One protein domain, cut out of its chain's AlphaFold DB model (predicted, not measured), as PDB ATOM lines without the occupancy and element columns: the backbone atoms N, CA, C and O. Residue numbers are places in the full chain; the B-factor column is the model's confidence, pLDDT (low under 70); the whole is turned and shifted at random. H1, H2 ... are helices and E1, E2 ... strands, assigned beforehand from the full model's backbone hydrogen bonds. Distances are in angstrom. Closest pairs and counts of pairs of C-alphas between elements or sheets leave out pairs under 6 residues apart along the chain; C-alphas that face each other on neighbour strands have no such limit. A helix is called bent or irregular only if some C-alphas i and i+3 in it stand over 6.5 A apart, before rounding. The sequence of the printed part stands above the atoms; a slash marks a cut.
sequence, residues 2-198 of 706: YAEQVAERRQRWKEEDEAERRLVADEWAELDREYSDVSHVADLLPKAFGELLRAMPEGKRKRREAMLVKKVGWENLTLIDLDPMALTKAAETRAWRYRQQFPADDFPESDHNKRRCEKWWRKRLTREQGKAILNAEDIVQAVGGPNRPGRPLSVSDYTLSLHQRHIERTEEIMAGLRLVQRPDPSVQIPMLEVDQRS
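What this domain is: This is residues 2 to 198 of the 706 residues of the protein "Replication endonuclease" of Mesorhizobium sp. B2-2-2 (UniProt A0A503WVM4). One long helix, H8, is the spine of a loose, mostly helical body: the short helices H3 and H4 pack on its last residues, 135 to 140, H5 packs on its residues 125 to 132, H2 packs on H3, H4 and H5 and is apart from H8, and H6 crosses its first part, residues 118 to 126, with H7 at H6's later residues. A long helix, H1, leads into this body as an arm whose residues 2 to 19 stick out free, while H9, after a long loop, runs beside H8 the opposite way with little contact and leads to a small far head of the hairpin E1 and E2 with H10. The 197 printed residues hold ten named helices and two named strands, in the order H1 to H9, E1, E2, H10; the sheet is E1 - E2, antiparallel, and the class is mostly helix. The whole is loose, with a radius of gyration of the C-alphas of 21.7 A and spans of 66 by 50 by 34 A.

Where its parts are: Find C-alpha 2 at (-9.921, -5.128, -25.223); from there H1, residues 2 to 35, runs 47.1 A, with a kink of 39 degrees near residue 29. Next come H2, residues 38 to 44, and H3, residues 47 to 54. H2 is irregular: C-alphas 39 and 42 are 7.1 A apart, against about 5 A in a regular helix. H4, residues 58 to 71, covers 19.8 A, and the short H5 takes residues 74 to 79. H6, residues 84 to 101, covers 25.6 A, and H7 takes residues 110 to 115. Look for C-alpha 118 at (-42.152, -9.284, -28.868), where H8, residues 118 to 140, begins its 31.9 A. H9, residues 157 to 175, covers 26.6 A; then come E1, residues 177 to 181, E2, residues 188 to 190, and H10, residues 191 to 198, which ends with C-alpha 198 at (-38.729, -34.679, -41.380).

How they stand to each other: Begin at the hub, H8, which touches four helices. With residues 118 to 126 alone it touches H6, closest at the C-alphas of Ala 91 and Trp 121, 4.9 A apart, at a steep tilt of 55 degrees, opposite ways. H7 only just touches H6, with 3 pairs of C-alphas within 8 A, the closest being Ala 95 and Arg 115 at 6.1 A. Farther along, H8 touches H5, with the C-alphas of Leu 79 and Gln 129 closest at 5.3 A, then H4, with those of Leu 68 and Ala 136 at 6.4 A, and H3, with those of Leu 53 and Val 140 at 6.4 A. H2 and H3 form a helical hairpin, closest at the C-alphas of Ala 42 and Gly 50, 4.3 A apart. H1 is close to H5 but not clearly touching, and is apart from H8. H9 is close to H8 but not clearly touching: the C-alphas of Ile 133 and Thr 159 are closest at 7.8 A, and the tilt is shallow at 26 degrees, opposite ways. At its other end H9 touches H10, with the C-alphas of Met 174 and Met 191 closest at 5.4 A. In the hairpin E1 and E2, N 179 and O 189 are 2.9 A apart, within hydrogen-bond range. Every O i to N i+4 pair is within range in H3, H4, H6, H7, H8, H9 and H10; H1 has 28 of 30, H5 1 of 2, and H2 1 of 3 beside 3 of 4 O i to N i+3 pairs.

The domain as a whole: The two C-alphas farthest apart are those of Gly 59 and Asp 184, at 68.4 A. The printed part has no cut. The link from H8 to H9, residues 141 to 156, is long. The mean pLDDT of the printed part is 83.9; look for values under 70 at residues 2 to 7, 9 to 14, 16 to 36 and 145 to 150.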
ATOM      1  N   TYR A   2      -8.861  -4.088 -25.134       42.44
ATOM      2  CA  TYR A   2      -9.921  -5.128 -25.223       42.44
ATOM      3  C   TYR A   2     -10.443  -5.606 -23.853       42.44
ATOM      4  O   TYR A   2     -11.644  -5.725 -23.644       42.44
ATOM      5  N   ALA A   3      -9.551  -5.809 -22.877       47.44
ATOM      6  CA  ALA A   3      -9.950  -6.176 -21.515       47.44
ATOM      7  C   ALA A   3     -10.752  -5.069 -20.799       47.44
ATOM      8  O   ALA A   3     -11.653  -5.386 -20.028       47.44
ATOM      9  N   GLU A   4     -10.463  -3.795 -21.084       60.06
ATOM     10  CA  GLU A   4     -11.219  -2.646 -20.557       60.06
ATOM     11  C   GLU A   4     -12.588  -2.539 -21.227       60.06
ATOM     12  O   GLU A   4     -13.581  -2.430 -20.526       60.06
ATOM     13  N   GLN A   5     -12.673  -2.716 -22.549       59.41
ATOM     14  CA  GLN A   5     -13.946  -2.754 -23.280       59.41
ATOM     15  C   GLN A   5     -14.847  -3.907 -22.813       59.41
ATOM     16  O   GLN A   5     -16.059  -3.748 -22.686       59.41
ATOM     17  N   VAL A   6     -14.268  -5.076 -22.519       56.38
ATOM     18  CA  VAL A   6     -15.002  -6.217 -21.946       56.38
ATOM     19  C   VAL A   6     -15.444  -5.927 -20.508       56.38
ATOM     20  O   VAL A   6     -16.546  -6.322 -20.122       56.38
ATOM     21  N   ALA A   7     -14.618  -5.249 -19.709       64.25
ATOM     22  CA  ALA A   7     -14.966  -4.860 -18.345       64.25
ATOM     23  C   ALA A   7     -16.079  -3.801 -18.317       64.25
ATOM     24  O   ALA A   7     -17.044  -3.979 -17.580       64.25
ATOM     25  N   GLU A   8     -16.003  -2.774 -19.167       72.25
ATOM     26  CA  GLU A   8     -17.040  -1.752 -19.340       72.25
ATOM     27  C   GLU A   8     -18.353  -2.363 -19.828       72.25
ATOM     28  O   GLU A   8     -19.397  -2.109 -19.233       72.25
ATOM     29  N   ARG A   9     -18.321  -3.262 -20.825       62.28
ATOM     30  CA  ARG A   9     -19.519  -4.011 -21.248       62.28
ATOM     31  C   ARG A   9     -20.126  -4.825 -20.110       62.28
ATOM     32  O   ARG A   9     -21.340  -4.830 -19.948       62.28
ATOM     33  N   ARG A  10     -19.301  -5.511 -19.309       61.22
ATOM     34  CA  ARG A  10     -19.776  -6.284 -18.148       61.22
ATOM     35  C   ARG A  10     -20.371  -5.394 -17.062       61.22
ATOM     36  O   ARG A  10     -21.327  -5.808 -16.418       61.22
ATOM     37  N   GLN A  11     -19.791  -4.220 -16.838       69.19
ATOM     38  CA  GLN A  11     -20.285  -3.237 -15.882       69.19
ATOM     39  C   GLN A  11     -21.641  -2.688 -16.344       69.19
ATOM     40  O   GLN A  11     -22.607  -2.762 -15.591       69.19
ATOM     41  N   ARG A  12     -21.742  -2.281 -17.617       69.19
ATOM     42  CA  ARG A  12     -22.984  -1.807 -18.242       69.19
ATOM     43  C   ARG A  12     -24.087  -2.863 -18.181       69.19
ATOM     44  O   ARG A  12     -25.186  -2.573 -17.737       69.19
ATOM     45  N   TRP A  13     -23.764  -4.118 -18.499       64.12
ATOM     46  CA  TRP A  13     -24.697  -5.240 -18.353       64.12
ATOM     47  C   TRP A  13     -25.176  -5.453 -16.918       64.12
ATOM     48  O   TRP A  13     -26.338  -5.790 -16.717       64.12
ATOM     49  N   LYS A  14     -24.307  -5.290 -15.913       66.88
ATOM     50  CA  LYS A  14     -24.722  -5.391 -14.507       66.88
ATOM     51  C   LYS A  14     -25.674  -4.262 -14.129       66.88
ATOM     52  O   LYS A  14     -26.667  -4.529 -13.468       66.88
ATOM     53  N   GLU A  15     -25.383  -3.040 -14.559       71.50
ATOM     54  CA  GLU A  15     -26.225  -1.866 -14.306       71.50
ATOM     55  C   GLU A  15     -27.581  -1.979 -15.021       71.50
ATOM     56  O   GLU A  15     -28.615  -1.655 -14.443       71.50
ATOM     57  N   GLU A  16     -27.599  -2.518 -16.242       66.44
ATOM     58  CA  GLU A  16     -28.813  -2.798 -17.017       66.44
ATOM     59  C   GLU A  16     -29.650  -3.937 -16.411       66.44
ATOM     60  O   GLU A  16     -30.870  -3.809 -16.321       66.44
ATOM     61  N   ASP A  17     -29.020  -5.029 -15.963       63.22
ATOM     62  CA  ASP A  17     -29.696  -6.125 -15.249       63.22
ATOM     63  C   ASP A  17     -30.258  -5.634 -13.907       63.22
ATOM     64  O   ASP A  17     -31.357  -6.009 -13.505       63.22
ATOM     65  N   GLU A  18     -29.546  -4.738 -13.221       68.44
ATOM     66  CA  GLU A  18     -30.023  -4.110 -11.991       68.44
ATOM     67  C   GLU A  18     -31.183  -3.135 -12.249       68.44
ATOM     68  O   GLU A  18     -32.144  -3.121 -11.482       68.44
ATOM     69  N   ALA A  19     -31.153  -2.370 -13.344       68.25
ATOM     70  CA  ALA A  19     -32.256  -1.499 -13.753       68.25
ATOM     71  C   ALA A  19     -33.508  -2.295 -14.165       68.25
ATOM     72  O   ALA A  19     -34.617  -1.926 -13.783       68.25
ATOM     73  N   GLU A  20     -33.341  -3.413 -14.879       62.97
ATOM     74  CA  GLU A  20     -34.422  -4.359 -15.192       62.97
ATOM     75  C   GLU A  20     -35.024  -4.930 -13.905       62.97
ATOM     76  O   GLU A  20     -36.241  -4.904 -13.726       62.97
ATOM     77  N   ARG A  21     -34.179  -5.368 -12.964       66.12
ATOM     78  CA  ARG A  21     -34.636  -5.843 -11.650       66.12
ATOM     79  C   ARG A  21     -35.372  -4.767 -10.862       66.12
ATOM     80  O   ARG A  21     -36.326  -5.114 -10.179       66.12
ATOM     81  N   ARG A  22     -34.964  -3.495 -10.945       67.75
ATOM     82  CA  ARG A  22     -35.665  -2.374 -10.294       67.75
ATOM     83  C   ARG A  22     -37.026  -2.103 -10.926       67.75
ATOM     84  O   ARG A  22     -37.990  -1.992 -10.192       67.75
ATOM     85  N   LEU A  23     -37.132  -2.089 -12.254       61.94
ATOM     86  CA  LEU A  23     -38.414  -1.930 -12.955       61.94
ATOM     87  C   LEU A  23     -39.401  -3.045 -12.623       61.94
ATOM     88  O   LEU A  23     -40.564  -2.784 -12.332       61.94
ATOM     89  N   VAL A  24     -38.917  -4.287 -12.630       57.81
ATOM     90  CA  VAL A  24     -39.705  -5.436 -12.189       57.81
ATOM     91  C   VAL A  24     -40.079  -5.256 -10.714       57.81
ATOM     92  O   VAL A  24     -41.250  -5.353 -10.373       57.81
ATOM     93  N   ALA A  25     -39.130  -4.916  -9.839       60.84
ATOM     94  CA  ALA A  25     -39.405  -4.695  -8.419       60.84
ATOM     95  C   ALA A  25     -40.420  -3.568  -8.154       60.84
ATOM     96  O   ALA A  25     -41.227  -3.717  -7.244       60.84
ATOM     97  N   ASP A  26     -40.423  -2.489  -8.938       60.84
ATOM     98  CA  ASP A  26     -41.363  -1.370  -8.808       60.84
ATOM     99  C   ASP A  26     -42.776  -1.756  -9.284       60.84
ATOM    100  O   ASP A  26     -43.749  -1.474  -8.584       60.84
ATOM    101  N   GLU A  27     -42.902  -2.483 -10.407       59.34
ATOM    102  CA  GLU A  27     -44.179  -3.079 -10.850       59.34
ATOM    103  C   GLU A  27     -44.744  -4.042  -9.796       59.34
ATOM    104  O   GLU A  27     -45.955  -4.109  -9.568       59.34
ATOM    105  N   TRP A  28     -43.862  -4.768  -9.108       54.22
ATOM    106  CA  TRP A  28     -44.261  -5.679  -8.047       54.22
ATOM    107  C   TRP A  28     -44.514  -4.978  -6.720       54.22
ATOM    108  O   TRP A  28     -45.425  -5.394  -6.034       54.22
ATOM    109  N   ALA A  29     -43.849  -3.882  -6.362       57.59
ATOM    110  CA  ALA A  29     -44.176  -3.120  -5.151       57.59
ATOM    111  C   ALA A  29     -45.610  -2.534  -5.171       57.59
ATOM    112  O   ALA A  29     -46.159  -2.160  -4.122       57.59
ATOM    113  N   GLU A  30     -46.234  -2.454  -6.351       52.38
ATOM    114  CA  GLU A  30     -47.663  -2.170  -6.520       52.38
ATOM    115  C   GLU A  30     -48.553  -3.422  -6.376       52.38
ATOM    116  O   GLU A  30     -49.566  -3.342  -5.686       52.38
ATOM    117  N   LEU A  31     -48.162  -4.584  -6.922       49.12
ATOM    118  CA  LEU A  31     -48.885  -5.871  -6.788       49.12
ATOM    119  C   LEU A  31     -48.736  -6.540  -5.403       49.12
ATOM    120  O   LEU A  31     -49.664  -7.167  -4.890       49.12
ATOM    121  N   ASP A  32     -47.580  -6.384  -4.762       49.22
ATOM    122  CA  ASP A  32     -47.190  -6.952  -3.464       49.22
ATOM    123  C   ASP A  32     -47.970  -6.292  -2.312       49.22
ATOM    124  O   ASP A  32     -48.073  -6.844  -1.221       49.22
ATOM    125  N   ARG A  33     -48.628  -5.147  -2.550       53.97
ATOM    126  CA  ARG A  33     -49.600  -4.573  -1.602       53.97
ATOM    127  C   ARG A  33     -50.934  -5.329  -1.551       53.97
ATOM    128  O   ARG A  33     -51.662  -5.151  -0.579       53.97
ATOM    129  N   GLU A  34     -51.237  -6.170  -2.542       52.22
ATOM    130  CA  GLU A  34     -52.515  -6.888  -2.665       52.22
ATOM    131  C   GLU A  34     -52.371  -8.419  -2.483       52.22
ATOM    132  O   GLU A  34     -53.320  -9.064  -2.045       52.22
ATOM    133  N   TYR A  35     -51.178  -8.997  -2.717       55.38
ATOM    134  CA  TYR A  35     -50.955 -10.461  -2.751       55.38
ATOM    135  C   TYR A  35     -49.794 -11.000  -1.884       55.38
ATOM    136  O   TYR A  35     -49.431 -12.169  -2.005       55.38
ATOM    137  N   SER A  36     -49.216 -10.202  -0.981       58.00
ATOM    138  CA  SER A  36     -48.040 -10.589  -0.169       58.00
ATOM    139  C   SER A  36     -48.295 -11.633   0.931       58.00
ATOM    140  O   SER A  36     -47.355 -12.046   1.619       58.00
ATOM    141  N   ASP A  37     -49.532 -12.111   1.109       70.94
ATOM    142  CA  ASP A  37     -49.799 -13.236   2.008       70.94
ATOM    143  C   ASP A  37     -49.509 -14.574   1.308       70.94
ATOM    144  O   ASP A  37     -50.146 -14.962   0.328       70.94
ATOM    145  N   VAL A  38     -48.562 -15.326   1.878       70.94
ATOM    146  CA  VAL A  38     -48.184 -16.691   1.477       70.94
ATOM    147  C   VAL A  38     -49.402 -17.630   1.415       70.94
ATOM    148  O   VAL A  38     -49.371 -18.618   0.682       70.94
ATOM    149  N   SER A  39     -50.491 -17.311   2.125       70.38
ATOM    150  CA  SER A  39     -51.750 -18.063   2.075       70.38
ATOM    151  C   SER A  39     -52.446 -18.056   0.700       70.38
ATOM    152  O   SER A  39     -53.203 -18.983   0.412       70.38
ATOM    153  N   HIS A  40     -52.137 -17.093  -0.181       83.25
ATOM    154  CA  HIS A  40     -52.704 -16.991  -1.535       83.25
ATOM    155  C   HIS A  40     -51.930 -17.765  -2.608       83.25
ATOM    156  O   HIS A  40     -52.376 -17.853  -3.751       83.25
ATOM    157  N   VAL A  41     -50.790 -18.382  -2.273       87.69
ATOM    158  CA  VAL A  41     -49.977 -19.127  -3.252       87.69
ATOM    159  C   VAL A  41     -50.794 -20.219  -3.951       87.69
ATOM    160  O   VAL A  41     -50.655 -20.408  -5.156       87.69
ATOM    161  N   ALA A  42     -51.680 -20.912  -3.229       89.81
ATOM    162  CA  ALA A  42     -52.541 -21.944  -3.809       89.81
ATOM    163  C   ALA A  42     -53.542 -21.405  -4.849       89.81
ATOM    164  O   ALA A  42     -53.993 -22.173  -5.699       89.81
ATOM    165  N   ASP A  43     -53.896 -20.120  -4.776       89.06
ATOM    166  CA  ASP A  43     -54.830 -19.458  -5.691       89.06
ATOM    167  C   ASP A  43     -54.138 -18.999  -6.983       89.06
ATOM    168  O   ASP A  43     -54.785 -18.912  -8.023       89.06
ATOM    169  N   LEU A  44     -52.823 -18.762  -6.933       88.94
ATOM    170  CA  LEU A  44     -51.995 -18.423  -8.099       88.94
ATOM    171  C   LEU A  44     -51.544 -19.650  -8.900       88.94
ATOM    172  O   LEU A  44     -51.023 -19.521 -10.006       88.94
ATOM    173  N   LEU A  45     -51.689 -20.845  -8.330       92.56
ATOM    174  CA  LEU A  45     -51.350 -22.090  -9.000       92.56
ATOM    175  C   LEU A  45     -52.519 -22.588  -9.860       92.56
ATOM    176  O   LEU A  45     -53.680 -22.420  -9.479       92.56
ATOM    177  N   PRO A  46     -52.233 -23.324 -10.949       91.31
ATOM    178  CA  PRO A  46     -53.255 -24.064 -11.670       91.31
ATOM    179  C   PRO A  46     -54.049 -24.946 -10.717       91.31
ATOM    180  O   PRO A  46     -53.487 -25.520  -9.776       91.31
ATOM    181  N   LYS A  47     -55.343 -25.120 -11.004       90.81
ATOM    182  CA  LYS A  47     -56.279 -25.874 -10.155       90.81
ATOM    183  C   LYS A  47     -55.693 -27.199  -9.648       90.81
ATOM    184  O   LYS A  47     -55.756 -27.465  -8.452       90.81
ATOM    185  N   ALA A  48     -55.051 -27.971 -10.529       88.94
ATOM    186  CA  ALA A  48     -54.427 -29.251 -10.190       88.94
ATOM    187  C   ALA A  48     -53.365 -29.138  -9.077       88.94
ATOM    188  O   ALA A  48     -53.332 -29.958  -8.161       88.94
ATOM    189  N   PHE A  49     -52.507 -28.117  -9.113       92.44
ATOM    190  CA  PHE A  49     -51.468 -27.912  -8.099       92.44
ATOM    191  C   PHE A  49     -52.023 -27.233  -6.842       92.44
ATOM    192  O   PHE A  49     -51.663 -27.619  -5.728       92.44
ATOM    193  N   GLY A  50     -52.931 -26.267  -7.002       92.81
ATOM    194  CA  GLY A  50     -53.590 -25.587  -5.888       92.81
ATOM    195  C   GLY A  50     -54.406 -26.546  -5.016       92.81
ATOM    196  O   GLY A  50     -54.310 -26.504  -3.791       92.81
ATOM    197  N   GLU A  51     -55.164 -27.468  -5.617       92.19
ATOM    198  CA  GLU A  51     -55.923 -28.493  -4.884       92.19
ATOM    199  C   GLU A  51     -55.011 -29.471  -4.135       92.19
ATOM    200  O   GLU A  51     -55.260 -29.752  -2.960       92.19
ATOM    201  N   LEU A  52     -53.911 -29.918  -4.757       89.56
ATOM    202  CA  LEU A  52     -52.901 -30.746  -4.089       89.56
ATOM    203  C   LEU A  52     -52.319 -30.045  -2.858       89.56
ATOM    204  O   LEU A  52     -52.150 -30.673  -1.812       89.56
ATOM    205  N   LEU A  53     -52.034 -28.747  -2.972       91.69
ATOM    206  CA  LEU A  53     -51.487 -27.936  -1.890       91.69
ATOM    207  C   LEU A  53     -52.509 -27.736  -0.760       91.69
ATOM    208  O   LEU A  53     -52.176 -27.939   0.411       91.69
ATOM    209  N   ARG A  54     -53.770 -27.426  -1.095       93.31
ATOM    210  CA  ARG A  54     -54.870 -27.260  -0.124       93.31
ATOM    211  C   ARG A  54     -55.204 -28.552   0.622       93.31
ATOM    212  O   ARG A  54     -55.562 -28.480   1.795       93.31
ATOM    213  N   ALA A  55     -55.044 -29.709  -0.018       91.19
ATOM    214  CA  ALA A  55     -55.250 -31.019   0.600       91.19
ATOM    215  C   ALA A  55     -54.144 -31.410   1.603       91.19
ATOM    216  O   ALA A  55     -54.296 -32.388   2.341       91.19
ATOM    217  N   MET A  56     -53.017 -30.687   1.650       91.44
ATOM    218  CA  MET A  56     -51.941 -30.977   2.601       91.44
ATOM    219  C   MET A  56     -52.283 -30.498   4.023       91.44
ATOM    220  O   MET A  56     -52.925 -29.461   4.187       91.44
ATOM    221  N   PRO A  57     -51.769 -31.172   5.074       94.56
ATOM    222  CA  PRO A  57     -51.833 -30.652   6.439       94.56
ATOM    223  C   PRO A  57     -51.229 -29.247   6.529       94.56
ATOM    224  O   PRO A  57     -50.185 -28.999   5.925       94.56
ATOM    225  N   GLU A  58     -51.828 -28.357   7.324       92.00
ATOM    226  CA  GLU A  58     -51.503 -26.920   7.350       92.00
ATOM    227  C   GLU A  58     -49.999 -26.628   7.487       92.00
ATOM    228  O   GLU A  58     -49.444 -25.839   6.722       92.00
ATOM    229  N   GLY A  59     -49.302 -27.311   8.403       92.06
ATOM    230  CA  GLY A  59     -47.857 -27.133   8.583       92.06
ATOM    231  C   GLY A  59     -47.031 -27.563   7.362       92.06
ATOM    232  O   GLY A  59     -46.046 -26.911   7.013       92.06
ATOM    233  N   LYS A  60     -47.447 -28.632   6.666       89.94
ATOM    234  CA  LYS A  60     -46.815 -29.064   5.409       89.94
ATOM    235  C   LYS A  60     -47.135 -28.074   4.288       89.94
ATOM    236  O   LYS A  60     -46.220 -27.718   3.550       89.94
ATOM    237  N   ARG A  61     -48.387 -27.612   4.198       92.69
ATOM    238  CA  ARG A  61     -48.852 -26.628   3.213       92.69
ATOM    239  C   ARG A  61     -48.049 -25.330   3.298       92.69
ATOM    240  O   ARG A  61     -47.349 -25.014   2.343       92.69
ATOM    241  N   LYS A  62     -48.014 -24.687   4.471       92.06
ATOM    242  CA  LYS A  62     -47.250 -23.448   4.720       92.06
ATOM    243  C   LYS A  62     -45.774 -23.585   4.352       92.06
ATOM    244  O   LYS A  62     -45.183 -22.694   3.749       92.06
ATOM    245  N   ARG A  63     -45.166 -24.738   4.667       91.94
ATOM    246  CA  ARG A  63     -43.779 -25.030   4.275       91.94
ATOM    247  C   ARG A  63     -43.611 -25.076   2.753       91.94
ATOM    248  O   ARG A  63     -42.611 -24.569   2.257       91.94
ATOM    249  N   ARG A  64     -44.540 -25.694   2.017       92.44
ATOM    250  CA  ARG A  64     -44.487 -25.775   0.546       92.44
ATOM    251  C   ARG A  64     -44.785 -24.436  -0.120       92.44
ATOM    252  O   ARG A  64     -44.073 -24.085  -1.050       92.44
ATOM    253  N   GLU A  65     -45.744 -23.669   0.389       93.31
ATOM    254  CA  GLU A  65     -46.034 -22.305  -0.078       93.31
ATOM    255  C   GLU A  65     -44.795 -21.407   0.064       93.31
ATOM    256  O   GLU A  65     -44.357 -20.793  -0.907       93.31
ATOM    257  N   ALA A  66     -44.127 -21.437   1.223       91.88
ATOM    258  CA  ALA A  66     -42.870 -20.714   1.423       91.88
ATOM    259  C   ALA A  66     -41.748 -21.184   0.475       91.88
ATOM    260  O   ALA A  66     -40.943 -20.377   0.012       91.88
ATOM    261  N   MET A  67     -41.682 -22.485   0.165       93.62
ATOM    262  CA  MET A  67     -40.721 -23.019  -0.807       93.62
ATOM    263  C   MET A  67     -41.011 -22.541  -2.232       93.62
ATOM    264  O   MET A  67     -40.072 -22.183  -2.938       93.62
ATOM    265  N   LEU A  68     -42.283 -22.509  -2.641       94.38
ATOM    266  CA  LEU A  68     -42.715 -22.006  -3.947       94.38
ATOM    267  C   LEU A  68     -42.318 -20.542  -4.118       94.38
ATOM    268  O   LEU A  68     -41.638 -20.212  -5.084       94.38
ATOM    269  N   VAL A  69     -42.644 -19.690  -3.145       92.88
ATOM    270  CA  VAL A  69     -42.250 -18.273  -3.175       92.88
ATOM    271  C   VAL A  69     -40.728 -18.135  -3.236       92.88
ATOM    272  O   VAL A  69     -40.212 -17.376  -4.049       92.88
ATOM    273  N   LYS A  70     -39.988 -18.920  -2.444       92.62
ATOM    274  CA  LYS A  70     -38.520 -18.868  -2.421       92.62
ATOM    275  C   LYS A  70     -37.865 -19.320  -3.734       92.62
ATOM    276  O   LYS A  70     -36.841 -18.758  -4.113       92.62
ATOM    277  N   LYS A  71     -38.379 -20.372  -4.380       93.69
ATOM    278  CA  LYS A  71     -37.753 -21.013  -5.553       93.69
ATOM    279  C   LYS A  71     -38.270 -20.472  -6.883       93.69
ATOM    280  O   LYS A  71     -37.489 -20.307  -7.813       93.69
ATOM    281  N   VAL A  72     -39.579 -20.261  -6.984       93.50
ATOM    282  CA  VAL A  72     -40.252 -19.801  -8.205       93.50
ATOM    283  C   VAL A  72     -40.305 -18.275  -8.231       93.50
ATOM    284  O   VAL A  72     -40.013 -17.675  -9.264       93.50
ATOM    285  N   GLY A  73     -40.596 -17.650  -7.089       91.69
ATOM    286  CA  GLY A  73     -40.854 -16.214  -6.994       91.69
ATOM    287  C   GLY A  73     -42.283 -15.863  -7.403       91.69
ATOM    288  O   GLY A  73     -42.882 -16.534  -8.243       91.69
ATOM    289  N   TRP A  74     -42.830 -14.798  -6.811       87.44
ATOM    290  CA  TRP A  74     -44.197 -14.339  -7.079       87.44
ATOM    291  C   TRP A  74     -44.443 -14.044  -8.556       87.44
ATOM    292  O   TRP A  74     -45.443 -14.499  -9.108       87.44
ATOM    293  N   GLU A  75     -43.484 -13.388  -9.216       83.75
ATOM    294  CA  GLU A  75     -43.578 -13.070 -10.641       83.75
ATOM    295  C   GLU A  75     -43.858 -14.314 -11.479       83.75
ATOM    296  O   GLU A  75     -44.838 -14.376 -12.220       83.75
ATOM    297  N   ASN A  76     -43.034 -15.345 -11.314       92.06
ATOM    298  CA  ASN A  76     -43.136 -16.538 -12.135       92.06
ATOM    299  C   ASN A  76     -44.327 -17.421 -11.752       92.06
ATOM    300  O   ASN A  76     -44.798 -18.166 -12.608       92.06
ATOM    301  N   LEU A  77     -44.837 -17.341 -10.514       92.06
ATOM    302  CA  LEU A  77     -46.071 -18.034 -10.125       92.06
ATOM    303  C   LEU A  77     -47.254 -17.549 -10.968       92.06
ATOM    304  O   LEU A  77     -48.009 -18.377 -11.471       92.06
ATOM    305  N   THR A  78     -47.351 -16.241 -11.222       89.19
ATOM    306  CA  THR A  78     -48.420 -15.685 -12.075       89.19
ATOM    307  C   THR A  78     -48.317 -16.097 -13.540       89.19
ATOM    308  O   THR A  78     -49.305 -16.017 -14.264       89.19
ATOM    309  N   LEU A  79     -47.148 -16.576 -13.984       91.81
ATOM    310  CA  LEU A  79     -46.960 -17.067 -15.346       91.81
ATOM    311  C   LEU A  79     -47.491 -18.489 -15.539       91.81
ATOM    312  O   LEU A  79     -47.796 -18.850 -16.673       91.81
ATOM    313  N   ILE A  80     -47.570 -19.308 -14.480       92.44
ATOM    314  CA  ILE A  80     -47.767 -20.764 -14.595       92.44
ATOM    315  C   ILE A  80     -49.034 -21.098 -15.383       92.44
ATOM    316  O   ILE A  80     -48.953 -21.910 -16.300       92.44
ATOM    317  N   ASP A  81     -50.156 -20.443 -15.081       89.06
ATOM    318  CA  ASP A  81     -51.455 -20.743 -15.701       89.06
ATOM    319  C   ASP A  81     -51.821 -19.825 -16.879       89.06
ATOM    320  O   ASP A  81     -52.943 -19.864 -17.381       89.06
ATOM    321  N   LEU A  82     -50.882 -18.995 -17.352       89.06
ATOM    322  CA  LEU A  82     -51.127 -18.161 -18.527       89.06
ATOM    323  C   LEU A  82     -51.197 -19.008 -19.797       89.06
ATOM    324  O   LEU A  82     -50.263 -19.738 -20.147       89.06
ATOM    325  N   ASP A  83     -52.284 -18.840 -20.544       84.88
ATOM    326  CA  ASP A  83     -52.388 -19.386 -21.888       84.88
ATOM    327  C   ASP A  83     -51.420 -18.670 -22.866       84.88
ATOM    328  O   ASP A  83     -50.868 -17.599 -22.569       84.88
ATOM    329  N   PRO A  84     -51.185 -19.223 -24.070       85.19
ATOM    330  CA  PRO A  84     -50.229 -18.617 -24.989       85.19
ATOM    331  C   PRO A  84     -50.645 -17.237 -25.531       85.19
ATOM    332  O   PRO A  84     -49.773 -16.485 -25.973       85.19
ATOM    333  N   MET A  85     -51.936 -16.884 -25.534       84.81
ATOM    334  CA  MET A  85     -52.388 -15.541 -25.924       84.81
ATOM    335  C   MET A  85     -52.068 -14.527 -24.827       84.81
ATOM    336  O   MET A  85     -51.531 -13.461 -25.123       84.81
ATOM    337  N   ALA A  86     -52.300 -14.882 -23.564       88.75
ATOM    338  CA  ALA A  86     -51.923 -14.071 -22.416       88.75
ATOM    339  C   ALA A  86     -50.402 -13.857 -22.352       88.75
ATOM    340  O   ALA A  86     -49.951 -12.725 -22.167       88.75
ATOM    341  N   LEU A  87     -49.600 -14.897 -22.616       89.50
ATOM    342  CA  LEU A  87     -48.140 -14.764 -22.743       89.50
ATOM    343  C   LEU A  87     -47.724 -13.852 -23.900       89.50
ATOM    344  O   LEU A  87     -46.747 -13.116 -23.778       89.50
ATOM    345  N   THR A  88     -48.448 -13.895 -25.021       89.62
ATOM    346  CA  THR A  88     -48.192 -13.019 -26.173       89.62
ATOM    347  C   THR A  88     -48.468 -11.563 -25.804       89.62
ATOM    348  O   THR A  88     -47.585 -10.726 -25.950       89.62
ATOM    349  N   LYS A  89     -49.615 -11.271 -25.184       90.50
ATOM    350  CA  LYS A  89     -49.950  -9.923 -24.698       90.50
ATOM    351  C   LYS A  89     -48.955  -9.406 -23.650       90.50
ATOM    352  O   LYS A  89     -48.573  -8.233 -23.668       90.50
ATOM    353  N   ALA A  90     -48.503 -10.271 -22.741       89.44
ATOM    354  CA  ALA A  90     -47.461  -9.930 -21.773       89.44
ATOM    355  C   ALA A  90     -46.127  -9.610 -22.471       89.44
ATOM    356  O   ALA A  90     -45.467  -8.630 -22.126       89.44
ATOM    357  N   ALA A  91     -45.755 -10.391 -23.492       92.69
ATOM    358  CA  ALA A  91     -44.567 -10.145 -24.301       92.69
ATOM    359  C   ALA A  91     -44.646  -8.822 -25.078       92.69
ATOM    360  O   ALA A  91     -43.673  -8.072 -25.082       92.69
ATOM    361  N   GLU A  92     -45.794  -8.520 -25.690       92.81
ATOM    362  CA  GLU A  92     -46.060  -7.252 -26.383       92.81
ATOM    363  C   GLU A  92     -45.907  -6.070 -25.429       92.81
ATOM    364  O   GLU A  92     -45.200  -5.110 -25.731       92.81
ATOM    365  N   THR A  93     -46.506  -6.171 -24.239       90.50
ATOM    366  CA  THR A  93     -46.448  -5.123 -23.213       90.50
ATOM    367  C   THR A  93     -45.009  -4.866 -22.765       90.50
ATOM    368  O   THR A  93     -44.572  -3.714 -22.739       90.50
ATOM    369  N   ARG A  94     -44.237  -5.924 -22.471       91.88
ATOM    370  CA  ARG A  94     -42.820  -5.803 -22.083       91.88
ATOM    371  C   ARG A  94     -41.966  -5.226 -23.211       91.88
ATOM    372  O   ARG A  94     -41.169  -4.322 -22.968       91.88
ATOM    373  N   ALA A  95     -42.162  -5.689 -24.446       91.88
ATOM    374  CA  ALA A  95     -41.458  -5.175 -25.618       91.88
ATOM    375  C   ALA A  95     -41.755  -3.689 -25.861       91.88
ATOM    376  O   ALA A  95     -40.845  -2.913 -26.155       91.88
ATOM    377  N   TRP A  96     -43.022  -3.289 -25.721       92.00
ATOM    378  CA  TRP A  96     -43.459  -1.907 -25.878       92.00
ATOM    379  C   TRP A  96     -42.873  -1.004 -24.793       92.00
ATOM    380  O   TRP A  96     -42.268   0.010 -25.132       92.00
ATOM    381  N   ARG A  97     -42.961  -1.393 -23.512       89.56
ATOM    382  CA  ARG A  97     -42.352  -0.642 -22.397       89.56
ATOM    383  C   ARG A  97     -40.852  -0.462 -22.614       89.56
ATOM    384  O   ARG A  97     -40.347   0.654 -22.538       89.56
ATOM    385  N   TYR A  98     -40.161  -1.543 -22.976       90.50
ATOM    386  CA  TYR A  98     -38.729  -1.496 -23.248       90.50
ATOM    387  C   TYR A  98     -38.394  -0.570 -24.426       90.50
ATOM    388  O   TYR A  98     -37.423   0.174 -24.369       90.50
ATOM    389  N   ARG A  99     -39.219  -0.560 -25.482       90.94
ATOM    390  CA  ARG A  99     -39.060   0.349 -26.628       90.94
ATOM    391  C   ARG A  99     -39.230   1.819 -26.252       90.94
ATOM    392  O   ARG A  99     -38.515   2.642 -26.809       90.94
ATOM    393  N   GLN A 100     -40.150   2.144 -25.344       91.12
ATOM    394  CA  GLN A 100     -40.327   3.519 -24.856       91.12
ATOM    395  C   GLN A 100     -39.115   3.992 -24.050       91.12
ATOM    396  O   GLN A 100     -38.709   5.142 -24.163       91.12
ATOM    397  N   GLN A 101     -38.530   3.100 -23.250       89.31
ATOM    398  CA  GLN A 101     -37.372   3.423 -22.420       89.31
ATOM    399  C   GLN A 101     -36.057   3.467 -23.212       89.31
ATOM    400  O   GLN A 101     -35.187   4.278 -22.906       89.31
ATOM    401  N   PHE A 102     -35.917   2.605 -24.221       89.56
ATOM    402  CA  PHE A 102     -34.716   2.473 -25.048       89.56
ATOM    403  C   PHE A 102     -35.078   2.551 -26.543       89.56
ATOM    404  O   PHE A 102     -35.171   1.505 -27.208       89.56
ATOM    405  N   PRO A 103     -35.309   3.761 -27.090       89.25
ATOM    406  CA  PRO A 103     -35.609   3.967 -28.508       89.25
ATOM    407  C   PRO A 103     -34.518   3.411 -29.434       89.25
ATOM    408  O   PRO A 103     -33.357   3.302 -29.052       89.25
ATOM    409  N   ALA A 104     -34.887   3.022 -30.658       88.50
ATOM    410  CA  ALA A 104     -33.950   2.388 -31.594       88.50
ATOM    411  C   ALA A 104     -32.833   3.333 -32.062       88.50
ATOM    412  O   ALA A 104     -31.697   2.883 -32.195       88.50
ATOM    413  N   ASP A 105     -33.151   4.614 -32.254       88.62
ATOM    414  CA  ASP A 105     -32.205   5.618 -32.750       88.62
ATOM    415  C   ASP A 105     -31.089   5.907 -31.735       88.62
ATOM    416  O   ASP A 105     -29.931   6.079 -32.113       88.62
ATOM    417  N   ASP A 106     -31.425   5.886 -30.442       87.00
ATOM    418  CA  ASP A 106     -30.487   6.155 -29.348       87.00
ATOM    419  C   ASP A 106     -29.727   4.894 -28.890       87.00
ATOM    420  O   ASP A 106     -28.646   4.993 -28.311       87.00
ATOM    421  N   PHE A 107     -30.287   3.704 -29.151       85.94
ATOM    422  CA  PHE A 107     -29.774   2.409 -28.687       85.94
ATOM    423  C   PHE A 107     -29.825   1.348 -29.803       85.94
ATOM    424  O   PHE A 107     -30.678   0.444 -29.757       85.94
ATOM    425  N   PRO A 108     -28.964   1.446 -30.835       81.31
ATOM    426  CA  PRO A 108     -29.012   0.584 -32.018       81.31
ATOM    427  C   PRO A 108     -28.467  -0.837 -31.783       81.31
ATOM    428  O   PRO A 108     -28.529  -1.680 -32.680       81.31
ATOM    429  N   GLU A 109     -27.921  -1.139 -30.602       83.56
ATOM    430  CA  GLU A 109     -27.262  -2.412 -30.326       83.56
ATOM    431  C   GLU A 109     -28.222  -3.617 -30.405       83.56
ATOM    432  O   GLU A 109     -29.395  -3.561 -30.017       83.56
ATOM    433  N   SER A 110     -27.697  -4.761 -30.862       79.25
ATOM    434  CA  SER A 110     -28.477  -5.986 -31.106       79.25
ATOM    435  C   SER A 110     -29.220  -6.509 -29.868       79.25
ATOM    436  O   SER A 110     -30.313  -7.069 -29.984       79.25
ATOM    437  N   ASP A 111     -28.688  -6.296 -28.666       83.00
ATOM    438  CA  ASP A 111     -29.363  -6.686 -27.427       83.00
ATOM    439  C   ASP A 111     -30.605  -5.832 -27.138       83.00
ATOM    440  O   ASP A 111     -31.637  -6.376 -26.723       83.00
ATOM    441  N   HIS A 112     -30.574  -4.531 -27.437       87.25
ATOM    442  CA  HIS A 112     -31.767  -3.695 -27.353       87.25
ATOM    443  C   HIS A 112     -32.768  -4.049 -28.462       87.25
ATOM    444  O   HIS A 112     -33.969  -4.113 -28.192       87.25
ATOM    445  N   ASN A 113     -32.305  -4.402 -29.670       86.12
ATOM    446  CA  ASN A 113     -33.179  -4.918 -30.735       86.12
ATOM    447  C   ASN A 113     -33.961  -6.159 -30.284       86.12
ATOM    448  O   ASN A 113     -35.177  -6.229 -30.475       86.12
ATOM    449  N   LYS A 114     -33.300  -7.113 -29.614       87.44
ATOM    450  CA  LYS A 114     -33.974  -8.281 -29.021       87.44
ATOM    451  C   LYS A 114     -35.022  -7.871 -27.995       87.44
ATOM    452  O   LYS A 114     -36.154  -8.335 -28.065       87.44
ATOM    453  N   ARG A 115     -34.666  -7.004 -27.047       89.12
ATOM    454  CA  ARG A 115     -35.558  -6.591 -25.951       89.12
ATOM    455  C   ARG A 115     -36.704  -5.679 -26.420       89.12
ATOM    456  O   ARG A 115     -37.731  -5.609 -25.760       89.12
ATOM    457  N   ARG A 116     -36.606  -5.047 -27.591       90.50
ATOM    458  CA  ARG A 116     -37.729  -4.364 -28.268       90.50
ATOM    459  C   ARG A 116     -38.627  -5.304 -29.079       90.50
ATOM    460  O   ARG A 116     -39.656  -4.865 -29.604       90.50
ATOM    461  N   CYS A 117     -38.233  -6.569 -29.220       89.94
ATOM    462  CA  CYS A 117     -38.930  -7.563 -30.020       89.94
ATOM    463  C   CYS A 117     -39.850  -8.434 -29.156       89.94
ATOM    464  O   CYS A 117     -39.411  -9.175 -28.274       89.94
ATOM    465  N   GLU A 118     -41.139  -8.427 -29.488       92.31
ATOM    466  CA  GLU A 118     -42.152  -9.284 -28.868       92.31
ATOM    467  C   GLU A 118     -41.792 -10.776 -28.969       92.31
ATOM    468  O   GLU A 118     -41.857 -11.504 -27.980       92.31
ATOM    469  N   LYS A 119     -41.328 -11.244 -30.139       90.50
ATOM    470  CA  LYS A 119     -40.957 -12.654 -30.362       90.50
ATOM    471  C   LYS A 119     -39.880 -13.129 -29.383       90.50
ATOM    472  O   LYS A 119     -39.905 -14.286 -28.949       90.50
ATOM    473  N   TRP A 120     -38.939 -12.251 -29.034       91.69
ATOM    474  CA  TRP A 120     -37.901 -12.551 -28.053       91.69
ATOM    475  C   TRP A 120     -38.480 -12.643 -26.640       91.69
ATOM    476  O   TRP A 120     -38.242 -13.647 -25.962       91.69
ATOM    477  N   TRP A 121     -39.296 -11.665 -26.229       92.12
ATOM    478  CA  TRP A 121     -39.969 -11.684 -24.927       92.12
ATOM    479  C   TRP A 121     -40.876 -12.894 -24.770       92.12
ATOM    480  O   TRP A 121     -40.801 -13.566 -23.749       92.12
ATOM    481  N   ARG A 122     -41.645 -13.255 -25.800       92.00
ATOM    482  CA  ARG A 122     -42.480 -14.459 -25.794       92.00
ATOM    483  C   ARG A 122     -41.636 -15.707 -25.552       92.00
ATOM    484  O   ARG A 122     -41.938 -16.501 -24.671       92.00
ATOM    485  N   LYS A 123     -40.512 -15.855 -26.265       91.44
ATOM    486  CA  LYS A 123     -39.578 -16.979 -26.066       91.44
ATOM    487  C   LYS A 123     -38.979 -17.003 -24.655       91.44
ATOM    488  O   LYS A 123     -38.717 -18.096 -24.143       91.44
ATOM    489  N   ARG A 124     -38.715 -15.836 -24.060       92.44
ATOM    490  CA  ARG A 124     -38.209 -15.694 -22.687       92.44
ATOM    491  C   ARG A 124     -39.283 -16.047 -21.654       92.44
ATOM    492  O   ARG A 124     -39.041 -16.940 -20.853       92.44
ATOM    493  N   LEU A 125     -40.473 -15.468 -21.753       93.12
ATOM    494  CA  LEU A 125     -41.607 -15.747 -20.870       93.12
ATOM    495  C   LEU A 125     -42.007 -17.223 -20.894       93.12
ATOM    496  O   LEU A 125     -42.153 -17.831 -19.843       93.12
ATOM    497  N   THR A 126     -42.068 -17.862 -22.067       92.25
ATOM    498  CA  THR A 126     -42.320 -19.313 -22.152       92.25
ATOM    499  C   THR A 126     -41.216 -20.139 -21.470       92.25
ATOM    500  O   THR A 126     -41.482 -21.223 -20.955       92.25
ATOM    501  N   ARG A 127     -39.957 -19.667 -21.447       92.88
ATOM    502  CA  ARG A 127     -38.878 -20.332 -20.684       92.88
ATOM    503  C   ARG A 127     -39.088 -20.185 -19.184       92.88
ATOM    504  O   ARG A 127     -38.884 -21.156 -18.466       92.88
ATOM    505  N   GLU A 128     -39.435 -18.987 -18.735       94.06
ATOM    506  CA  GLU A 128     -39.675 -18.670 -17.325       94.06
ATOM    507  C   GLU A 128     -40.896 -19.435 -16.802       94.06
ATOM    508  O   GLU A 128     -40.766 -20.161 -15.819       94.06
ATOM    509  N   GLN A 129     -42.012 -19.421 -17.539       94.75
ATOM    510  CA  GLN A 129     -43.187 -20.252 -17.273       94.75
ATOM    511  C   GLN A 129     -42.819 -21.739 -17.192       94.75
ATOM    512  O   GLN A 129     -43.171 -22.406 -16.223       94.75
ATOM    513  N   GLY A 130     -42.070 -22.269 -18.166       94.19
ATOM    514  CA  GLY A 130     -41.663 -23.676 -18.154       94.19
ATOM    515  C   GLY A 130     -40.854 -24.054 -16.908       94.19
ATOM    516  O   GLY A 130     -41.122 -25.075 -16.280       94.19
ATOM    517  N   LYS A 131     -39.906 -23.202 -16.491       94.00
ATOM    518  CA  LYS A 131     -39.148 -23.388 -15.240       94.00
ATOM    519  C   LYS A 131     -40.047 -23.309 -14.004       94.00
ATOM    520  O   LYS A 131     -39.863 -24.090 -13.073       94.00
ATOM    521  N   ALA A 132     -40.998 -22.379 -13.996       95.25
ATOM    522  CA  ALA A 132     -41.953 -22.198 -12.911       95.25
ATOM    523  C   ALA A 132     -42.839 -23.435 -12.732       95.25
ATOM    524  O   ALA A 132     -42.938 -23.943 -11.619       95.25
ATOM    525  N   ILE A 133     -43.387 -23.972 -13.831       95.12
ATOM    526  CA  ILE A 133     -44.168 -25.218 -13.842       95.12
ATOM    527  C   ILE A 133     -43.337 -26.365 -13.263       95.12
ATOM    528  O   ILE A 133     -43.801 -27.039 -12.350       95.12
ATOM    529  N   LEU A 134     -42.101 -26.562 -13.741       93.00
ATOM    530  CA  LEU A 134     -41.226 -27.650 -13.284       93.00
ATOM    531  C   LEU A 134     -40.942 -27.589 -11.781       93.00
ATOM    532  O   LEU A 134     -41.066 -28.591 -11.082       93.00
ATOM    533  N   ASN A 135     -40.565 -26.413 -11.280       93.25
ATOM    534  CA  ASN A 135     -40.269 -26.229  -9.863       93.25
ATOM    535  C   ASN A 135     -41.536 -26.332  -9.004       93.25
ATOM    536  O   ASN A 135     -41.481 -26.870  -7.900       93.25
ATOM    537  N   ALA A 136     -42.679 -25.841  -9.492       94.06
ATOM    538  CA  ALA A 136     -43.943 -25.973  -8.781       94.06
ATOM    539  C   ALA A 136     -44.376 -27.441  -8.686       94.06
ATOM    540  O   ALA A 136     -44.661 -27.907  -7.585       94.06
ATOM    541  N   GLU A 137     -44.345 -28.173  -9.803       91.94
ATOM    542  CA  GLU A 137     -44.636 -29.610  -9.904       91.94
ATOM    543  C   GLU A 137     -43.795 -30.430  -8.909       91.94
ATOM    544  O   GLU A 137     -44.335 -31.263  -8.173       91.94
ATOM    545  N   ASP A 138     -42.494 -30.133  -8.827       89.81
ATOM    546  CA  ASP A 138     -41.534 -30.744  -7.902       89.81
ATOM    547  C   ASP A 138     -41.844 -30.413  -6.427       89.81
ATOM    548  O   ASP A 138     -42.001 -31.301  -5.581       89.81
ATOM    549  N   ILE A 139     -42.036 -29.126  -6.105       91.62
ATOM    550  CA  ILE A 139     -42.292 -28.667  -4.732       91.62
ATOM    551  C   ILE A 139     -43.631 -29.186  -4.206       91.62
ATOM    552  O   ILE A 139     -43.690 -29.617  -3.047       91.62
ATOM    553  N   VAL A 140     -44.694 -29.166  -5.016       90.38
ATOM    554  CA  VAL A 140     -46.006 -29.698  -4.611       90.38
ATOM    555  C   VAL A 140     -46.061 -31.225  -4.652       90.38
ATOM    556  O   VAL A 140     -46.999 -31.807  -4.108       90.38
ATOM    557  N   GLN A 141     -45.033 -31.878  -5.208       86.00
ATOM    558  CA  GLN A 141     -44.944 -33.332  -5.368       86.00
ATOM    559  C   GLN A 141     -46.099 -33.882  -6.208       86.00
ATOM    560  O   GLN A 141     -46.710 -34.897  -5.867       86.00
ATOM    561  N   ALA A 142     -46.413 -33.181  -7.299       87.31
ATOM    562  CA  ALA A 142     -47.432 -33.609  -8.250       87.31
ATOM    563  C   ALA A 142     -46.984 -34.832  -9.070       87.31
ATOM    564  O   ALA A 142     -47.818 -35.486  -9.688       87.31
ATOM    565  N   VAL A 143     -45.687 -35.151  -9.050       83.94
ATOM    566  CA  VAL A 143     -45.068 -36.303  -9.713       83.94
ATOM    567  C   VAL A 143     -44.223 -37.066  -8.699       83.94
ATOM    568  O   VAL A 143     -43.619 -36.468  -7.806       83.94
ATOM    569  N   GLY A 144     -44.170 -38.390  -8.835       73.12
ATOM    570  CA  GLY A 144     -43.363 -39.243  -7.965       73.12
ATOM    571  C   GLY A 144     -43.946 -39.464  -6.559       73.12
ATOM    572  O   GLY A 144     -45.046 -39.048  -6.190       73.12
ATOM    573  N   GLY A 145     -43.224 -40.208  -5.737       66.81
ATOM    574  CA  GLY A 145     -43.619 -40.714  -4.416       66.81
ATOM    575  C   GLY A 145     -43.960 -42.210  -4.434       66.81
ATOM    576  O   GLY A 145     -43.904 -42.821  -5.494       66.81
ATOM    577  N   PRO A 146     -44.357 -42.799  -3.286       62.56
ATOM    578  CA  PRO A 146     -44.759 -44.204  -3.196       62.56
ATOM    579  C   PRO A 146     -45.787 -44.573  -4.266       62.56
ATOM    580  O   PRO A 146     -46.660 -43.744  -4.569       62.56
ATOM    581  N   ASN A 147     -45.678 -45.792  -4.805       60.69
ATOM    582  CA  ASN A 147     -46.546 -46.261  -5.877       60.69
ATOM    583  C   ASN A 147     -47.985 -46.272  -5.352       60.69
ATOM    584  O   ASN A 147     -48.291 -46.939  -4.362       60.69
ATOM    585  N   ARG A 148     -48.843 -45.451  -5.953       64.88
ATOM    586  CA  ARG A 148     -50.262 -45.353  -5.619       64.88
ATOM    587  C   ARG A 148     -51.035 -45.421  -6.931       64.88
ATOM    588  O   ARG A 148     -50.646 -44.705  -7.856       64.88
ATOM    589  N   PRO A 149     -52.119 -46.211  -7.008       62.22
ATOM    590  CA  PRO A 149     -52.964 -46.246  -8.195       62.22
ATOM    591  C   PRO A 149     -53.372 -44.833  -8.631       62.22
ATOM    592  O   PRO A 149     -53.776 -44.022  -7.796       62.22
ATOM    593  N   GLY A 150     -53.230 -44.536  -9.926       68.06
ATOM    594  CA  GLY A 150     -53.610 -43.250 -10.521       68.06
ATOM    595  C   GLY A 150     -52.631 -42.092 -10.296       68.06
ATOM    596  O   GLY A 150     -52.944 -40.962 -10.658       68.06
ATOM    597  N   ARG A 151     -51.452 -42.324  -9.703       72.69
ATOM    598  CA  ARG A 151     -50.428 -41.280  -9.602       72.69
ATOM    599  C   ARG A 151     -49.659 -41.143 -10.923       72.69
ATOM    600  O   ARG A 151     -49.099 -42.137 -11.382       72.69
ATOM    601  N   PRO A 152     -49.526 -39.927 -11.472       79.50
ATOM    602  CA  PRO A 152     -48.747 -39.723 -12.681       79.50
ATOM    603  C   PRO A 152     -47.242 -39.928 -12.443       79.50
ATOM    604  O   PRO A 152     -46.677 -39.482 -11.436       79.50
ATOM    605  N   LEU A 153     -46.596 -40.600 -13.399       79.75
ATOM    606  CA  LEU A 153     -45.149 -40.808 -13.454       79.75
ATOM    607  C   LEU A 153     -44.511 -39.802 -14.423       79.75
ATOM    608  O   LEU A 153     -45.109 -39.429 -15.431       79.75
ATOM    609  N   SER A 154     -43.289 -39.372 -14.107       84.31
ATOM    610  CA  SER A 154     -42.412 -38.496 -14.906       84.31
ATOM    611  C   SER A 154     -42.878 -37.049 -15.148       84.31
ATOM    612  O   SER A 154     -42.046 -36.142 -15.087       84.31
ATOM    613  N   VAL A 155     -44.171 -36.808 -15.382       89.56
ATOM    614  CA  VAL A 155     -44.811 -35.482 -15.496       89.56
ATOM    615  C   VAL A 155     -46.244 -35.521 -14.979       89.56
ATOM    616  O   VAL A 155     -46.918 -36.544 -15.097       89.56
ATOM    617  N   SER A 156     -46.733 -34.403 -14.444       90.75
ATOM    618  CA  SER A 156     -48.105 -34.284 -13.945       90.75
ATOM    619  C   SER A 156     -49.134 -34.254 -15.077       90.75
ATOM    620  O   SER A 156     -48.819 -33.936 -16.226       90.75
ATOM    621  N   ASP A 157     -50.397 -34.524 -14.742       90.81
ATOM    622  CA  ASP A 157     -51.522 -34.435 -15.687       90.81
ATOM    623  C   ASP A 157     -51.697 -33.022 -16.242       90.81
ATOM    624  O   ASP A 157     -52.049 -32.840 -17.406       90.81
ATOM    625  N   TYR A 158     -51.384 -32.012 -15.426       92.06
ATOM    626  CA  TYR A 158     -51.372 -30.623 -15.862       92.06
ATOM    627  C   TYR A 158     -50.357 -30.412 -16.992       92.06
ATOM    628  O   TYR A 158     -50.731 -29.963 -18.076       92.06
ATOM    629  N   THR A 159     -49.103 -30.821 -16.782       92.56
ATOM    630  CA  THR A 159     -48.039 -30.739 -17.792       92.56
ATOM    631  C   THR A 159     -48.397 -31.511 -19.066       92.56
ATOM    632  O   THR A 159     -48.190 -31.005 -20.171       92.56
ATOM    633  N   LEU A 160     -48.980 -32.707 -18.930       92.38
ATOM    634  CA  LEU A 160     -49.457 -33.495 -20.067       92.38
ATOM    635  C   LEU A 160     -50.543 -32.749 -20.861       92.38
ATOM    636  O   LEU A 160     -50.459 -32.672 -22.086       92.38
ATOM    637  N   SER A 161     -51.520 -32.144 -20.178       92.06
ATOM    638  CA  SER A 161     -52.593 -31.380 -20.828       92.06
ATOM    639  C   SER A 161     -52.075 -30.143 -21.571       92.06
ATOM    640  O   SER A 161     -52.541 -29.838 -22.670       92.06
ATOM    641  N   LEU A 162     -51.063 -29.455 -21.025       91.62
ATOM    642  CA  LEU A 162     -50.405 -28.334 -21.701       91.62
ATOM    643  C   LEU A 162     -49.694 -28.792 -22.975       91.62
ATOM    644  O   LEU A 162     -49.780 -28.125 -24.006       91.62
ATOM    645  N   HIS A 163     -49.016 -29.938 -22.912       91.75
ATOM    646  CA  HIS A 163     -48.334 -30.502 -24.067       91.75
ATOM    647  C   HIS A 163     -49.315 -30.913 -25.174       91.75
ATOM    648  O   HIS A 163     -49.077 -30.601 -26.337       91.75
ATOM    649  N   GLN A 164     -50.446 -31.531 -24.822       90.88
ATOM    650  CA  GLN A 164     -51.493 -31.897 -25.783       90.88
ATOM    651  C   GLN A 164     -52.059 -30.667 -26.501       90.88
ATOM    652  O   GLN A 164     -52.042 -30.624 -27.727       90.88
ATOM    653  N   ARG A 165     -52.421 -29.611 -25.759       89.81
ATOM    654  CA  ARG A 165     -52.865 -28.337 -26.357       89.81
ATOM    655  C   ARG A 165     -51.797 -27.707 -27.251       89.81
ATOM    656  O   ARG A 165     -52.113 -27.073 -28.255       89.81
ATOM    657  N   HIS A 166     -50.523 -27.844 -26.881       89.69
ATOM    658  CA  HIS A 166     -49.417 -27.371 -27.709       89.69
ATOM    659  C   HIS A 166     -49.322 -28.145 -29.030       89.69
ATOM    660  O   HIS A 166     -49.137 -27.510 -30.069       89.69
ATOM    661  N   ILE A 167     -49.464 -29.474 -29.000       90.38
ATOM    662  CA  ILE A 167     -49.487 -30.314 -30.205       90.38
ATOM    663  C   ILE A 167     -50.674 -29.926 -31.087       90.38
ATOM    664  O   ILE A 167     -50.445 -29.540 -32.229       90.38
ATOM    665  N   GLU A 168     -51.892 -29.921 -30.542       90.19
ATOM    666  CA  GLU A 168     -53.129 -29.585 -31.268       90.19
ATOM    667  C   GLU A 168     -53.015 -28.231 -31.977       90.19
ATOM    668  O   GLU A 168     -53.262 -28.113 -33.176       90.19
ATOM    669  N   ARG A 169     -52.535 -27.206 -31.264       88.19
ATOM    670  CA  ARG A 169     -52.319 -25.876 -31.844       88.19
ATOM    671  C   ARG A 169     -51.224 -25.865 -32.908       88.19
ATOM    672  O   ARG A 169     -51.314 -25.119 -33.879       88.19
ATOM    673  N   THR A 170     -50.146 -26.619 -32.710       89.38
ATOM    674  CA  THR A 170     -49.057 -26.682 -33.697       89.38
ATOM    675  C   THR A 170     -49.548 -27.368 -34.967       89.38
ATOM    676  O   THR A 170     -49.263 -26.882 -36.058       89.38
ATOM    677  N   GLU A 171     -50.331 -28.436 -34.840       91.12
ATOM    678  CA  GLU A 171     -50.987 -29.107 -35.960       91.12
ATOM    679  C   GLU A 171     -51.962 -28.179 -36.682       91.12
ATOM    680  O   GLU A 171     -51.897 -28.089 -37.904       91.12
ATOM    681  N   GLU A 172     -52.788 -27.423 -35.955       91.12
ATOM    682  CA  GLU A 172     -53.691 -26.416 -36.528       91.12
ATOM    683  C   GLU A 172     -52.926 -25.361 -37.346       91.12
ATOM    684  O   GLU A 172     -53.271 -25.082 -38.497       91.12
ATOM    685  N   ILE A 173     -51.833 -24.818 -36.793       90.31
ATOM    686  CA  ILE A 173     -50.984 -23.841 -37.489       90.31
ATOM    687  C   ILE A 173     -50.345 -24.474 -38.731       90.31
ATOM    688  O   ILE A 173     -50.427 -23.908 -39.820       90.31
ATOM    689  N   MET A 174     -49.722 -25.649 -38.599       93.00
ATOM    690  CA  MET A 174     -49.078 -26.344 -39.720       93.00
ATOM    691  C   MET A 174     -50.083 -26.737 -40.804       93.00
ATOM    692  O   MET A 174     -49.759 -26.678 -41.990       93.00
ATOM    693  N   ALA A 175     -51.315 -27.080 -40.426       93.19
ATOM    694  CA  ALA A 175     -52.386 -27.378 -41.363       93.19
ATOM    695  C   ALA A 175     -52.719 -26.178 -42.255       93.19
ATOM    696  O   ALA A 175     -53.206 -26.393 -43.363       93.19
ATOM    697  N   GLY A 176     -52.465 -24.942 -41.811       93.44
ATOM    698  CA  GLY A 176     -52.667 -23.703 -42.569       93.44
ATOM    699  C   GLY A 176     -51.491 -23.273 -43.458       93.44
ATOM    700  O   GLY A 176     -51.643 -22.317 -44.219       93.44
ATOM    701  N   LEU A 177     -50.348 -23.964 -43.401       96.38
ATOM    702  CA  LEU A 177     -49.105 -23.556 -44.064       96.38
ATOM    703  C   LEU A 177     -48.689 -24.502 -45.203       96.38
ATOM    704  O   LEU A 177     -48.987 -25.702 -45.205       96.38
ATOM    705  N   ARG A 178     -47.944 -23.954 -46.164       96.44
ATOM    706  CA  ARG A 178     -47.351 -24.653 -47.311       96.44
ATOM    707  C   ARG A 178     -45.866 -24.321 -47.422       96.44
ATOM    708  O   ARG A 178     -45.473 -23.175 -47.219       96.44
ATOM    709  N   LEU A 179     -45.064 -25.322 -47.776       95.38
ATOM    710  CA  LEU A 179     -43.701 -25.134 -48.263       95.38
ATOM    711  C   LEU A 179     -43.762 -25.044 -49.791       95.38
ATOM    712  O   LEU A 179     -44.184 -26.005 -50.432       95.38
ATOM    713  N   VAL A 180     -43.380 -23.904 -50.355       93.94
ATOM    714  CA  VAL A 180     -43.499 -23.600 -51.789       93.94
ATOM    715  C   VAL A 180     -42.108 -23.418 -52.382       93.94
ATOM    716  O   VAL A 180     -41.285 -22.687 -51.823       93.94
ATOM    717  N   GLN A 181     -41.829 -24.085 -53.501       92.50
ATOM    718  CA  GLN A 181     -40.590 -23.884 -54.243       92.50
ATOM    719  C   GLN A 181     -40.680 -22.538 -54.974       92.50
ATOM    720  O   GLN A 181     -41.504 -22.364 -55.862       92.50
ATOM    721  N   ARG A 182     -39.837 -21.562 -54.626       88.00
ATOM    722  CA  ARG A 182     -39.945 -20.199 -55.171       88.00
ATOM    723  C   ARG A 182     -39.765 -20.141 -56.701       88.00
ATOM    724  O   ARG A 182     -40.572 -19.472 -57.336       88.00
ATOM    725  N   PRO A 183     -38.803 -20.863 -57.320       85.56
ATOM    726  CA  PRO A 183     -38.683 -20.893 -58.782       85.56
ATOM    727  C   PRO A 183     -39.854 -21.557 -59.516       85.56
ATOM    728  O   PRO A 183     -40.059 -21.277 -60.691       85.56
ATOM    729  N   ASP A 184     -40.587 -22.447 -58.845       88.94
ATOM    730  CA  ASP A 184     -41.727 -23.171 -59.410       88.94
ATOM    731  C   ASP A 184     -42.804 -23.354 -58.330       88.94
ATOM    732  O   ASP A 184     -42.853 -24.399 -57.671       88.94
ATOM    733  N   PRO A 185     -43.665 -22.340 -58.114       92.19
ATOM    734  CA  PRO A 185     -44.673 -22.388 -57.060       92.19
ATOM    735  C   PRO A 185     -45.698 -23.516 -57.210       92.19
ATOM    736  O   PRO A 185     -46.390 -23.840 -56.243       92.19
ATOM    737  N   SER A 186     -45.794 -24.138 -58.395       92.00
ATOM    738  CA  SER A 186     -46.643 -25.314 -58.608       92.00
ATOM    739  C   SER A 186     -46.186 -26.510 -57.763       92.00
ATOM    740  O   SER A 186     -47.010 -27.327 -57.339       92.00
ATOM    741  N   VAL A 187     -44.890 -26.566 -57.433       92.62
ATOM    742  CA  VAL A 187     -44.316 -27.520 -56.488       92.62
ATOM    743  C   VAL A 187     -44.490 -26.979 -55.071       92.62
ATOM    744  O   VAL A 187     -43.705 -26.175 -54.563       92.62
ATOM    745  N   GLN A 188     -45.534 -27.466 -54.404       93.81
ATOM    746  CA  GLN A 188     -45.839 -27.123 -53.020       93.81
ATOM    747  C   GLN A 188     -46.198 -28.354 -52.189       93.81
ATOM    748  O   GLN A 188     -46.888 -29.261 -52.653       93.81
ATOM    749  N   ILE A 189     -45.757 -28.368 -50.931       94.69
ATOM    750  CA  ILE A 189     -45.944 -29.486 -50.000       94.69
ATOM    751  C   ILE A 189     -46.682 -28.971 -48.750       94.69
ATOM    752  O   ILE A 189     -46.306 -27.927 -48.203       94.69
ATOM    753  N   PRO A 190     -47.753 -29.640 -48.273       96.25
ATOM    754  CA  PRO A 190     -48.351 -29.327 -46.975       96.25
ATOM    755  C   PRO A 190     -47.313 -29.367 -45.845       96.25
ATOM    756  O   PRO A 190     -46.569 -30.337 -45.728       96.25
ATOM    757  N   MET A 191     -47.304 -28.372 -44.950       95.56
ATOM    758  CA  MET A 191     -46.330 -28.356 -43.846       95.56
ATOM    759  C   MET A 191     -46.472 -29.543 -42.883       95.56
ATOM    760  O   MET A 191     -45.470 -29.980 -42.326       95.56
ATOM    761  N   LEU A 192     -47.674 -30.116 -42.730       92.69
ATOM    762  CA  LEU A 192     -47.875 -31.364 -41.974       92.69
ATOM    763  C   LEU A 192     -47.131 -32.556 -42.592       92.69
ATOM    764  O   LEU A 192     -46.566 -33.380 -41.877       92.69
ATOM    765  N   GLU A 193     -47.111 -32.641 -43.921       94.00
ATOM    766  CA  GLU A 193     -46.381 -33.685 -44.641       94.00
ATOM    767  C   GLU A 193     -44.870 -33.469 -44.517       94.00
ATOM    768  O   GLU A 193     -44.135 -34.426 -44.278       94.00
ATOM    769  N   VAL A 194     -44.410 -32.215 -44.593       92.06
ATOM    770  CA  VAL A 194     -43.004 -31.850 -44.350       92.06
ATOM    771  C   VAL A 194     -42.571 -32.235 -42.932       92.06
ATOM    772  O   VAL A 194     -41.525 -32.860 -42.771       92.06
ATOM    773  N   ASP A 195     -43.366 -31.907 -41.910       90.38
ATOM    774  CA  ASP A 195     -43.074 -32.246 -40.511       90.38
ATOM    775  C   ASP A 195     -43.010 -33.766 -40.295       90.38
ATOM    776  O   ASP A 195     -42.051 -34.269 -39.704       90.38
ATOM    777  N   GLN A 196     -43.974 -34.522 -40.833       89.12
ATOM    778  CA  GLN A 196     -43.968 -35.981 -40.720       89.12
ATOM    779  C   GLN A 196     -42.771 -36.600 -41.459       89.12
ATOM    780  O   GLN A 196     -42.049 -37.392 -40.853       89.12
ATOM    781  N   ARG A 197     -42.486 -36.184 -42.703       89.88
ATOM    782  CA  ARG A 197     -41.299 -36.635 -43.455       89.88
ATOM    783  C   ARG A 197     -39.999 -36.286 -42.738       89.88
ATOM    784  O   ARG A 197     -39.087 -37.103 -42.704       89.88
ATOM    785  N   SER A 198     -39.910 -35.099 -42.136       89.19
ATOM    786  CA  SER A 198     -38.729 -34.679 -41.380       89.19
ATOM    787  C   SER A 198     -38.519 -35.525 -40.124       89.19
ATOM    788  O   SER A 198     -37.375 -35.849 -39.808       89.19
TER     789      SER A 198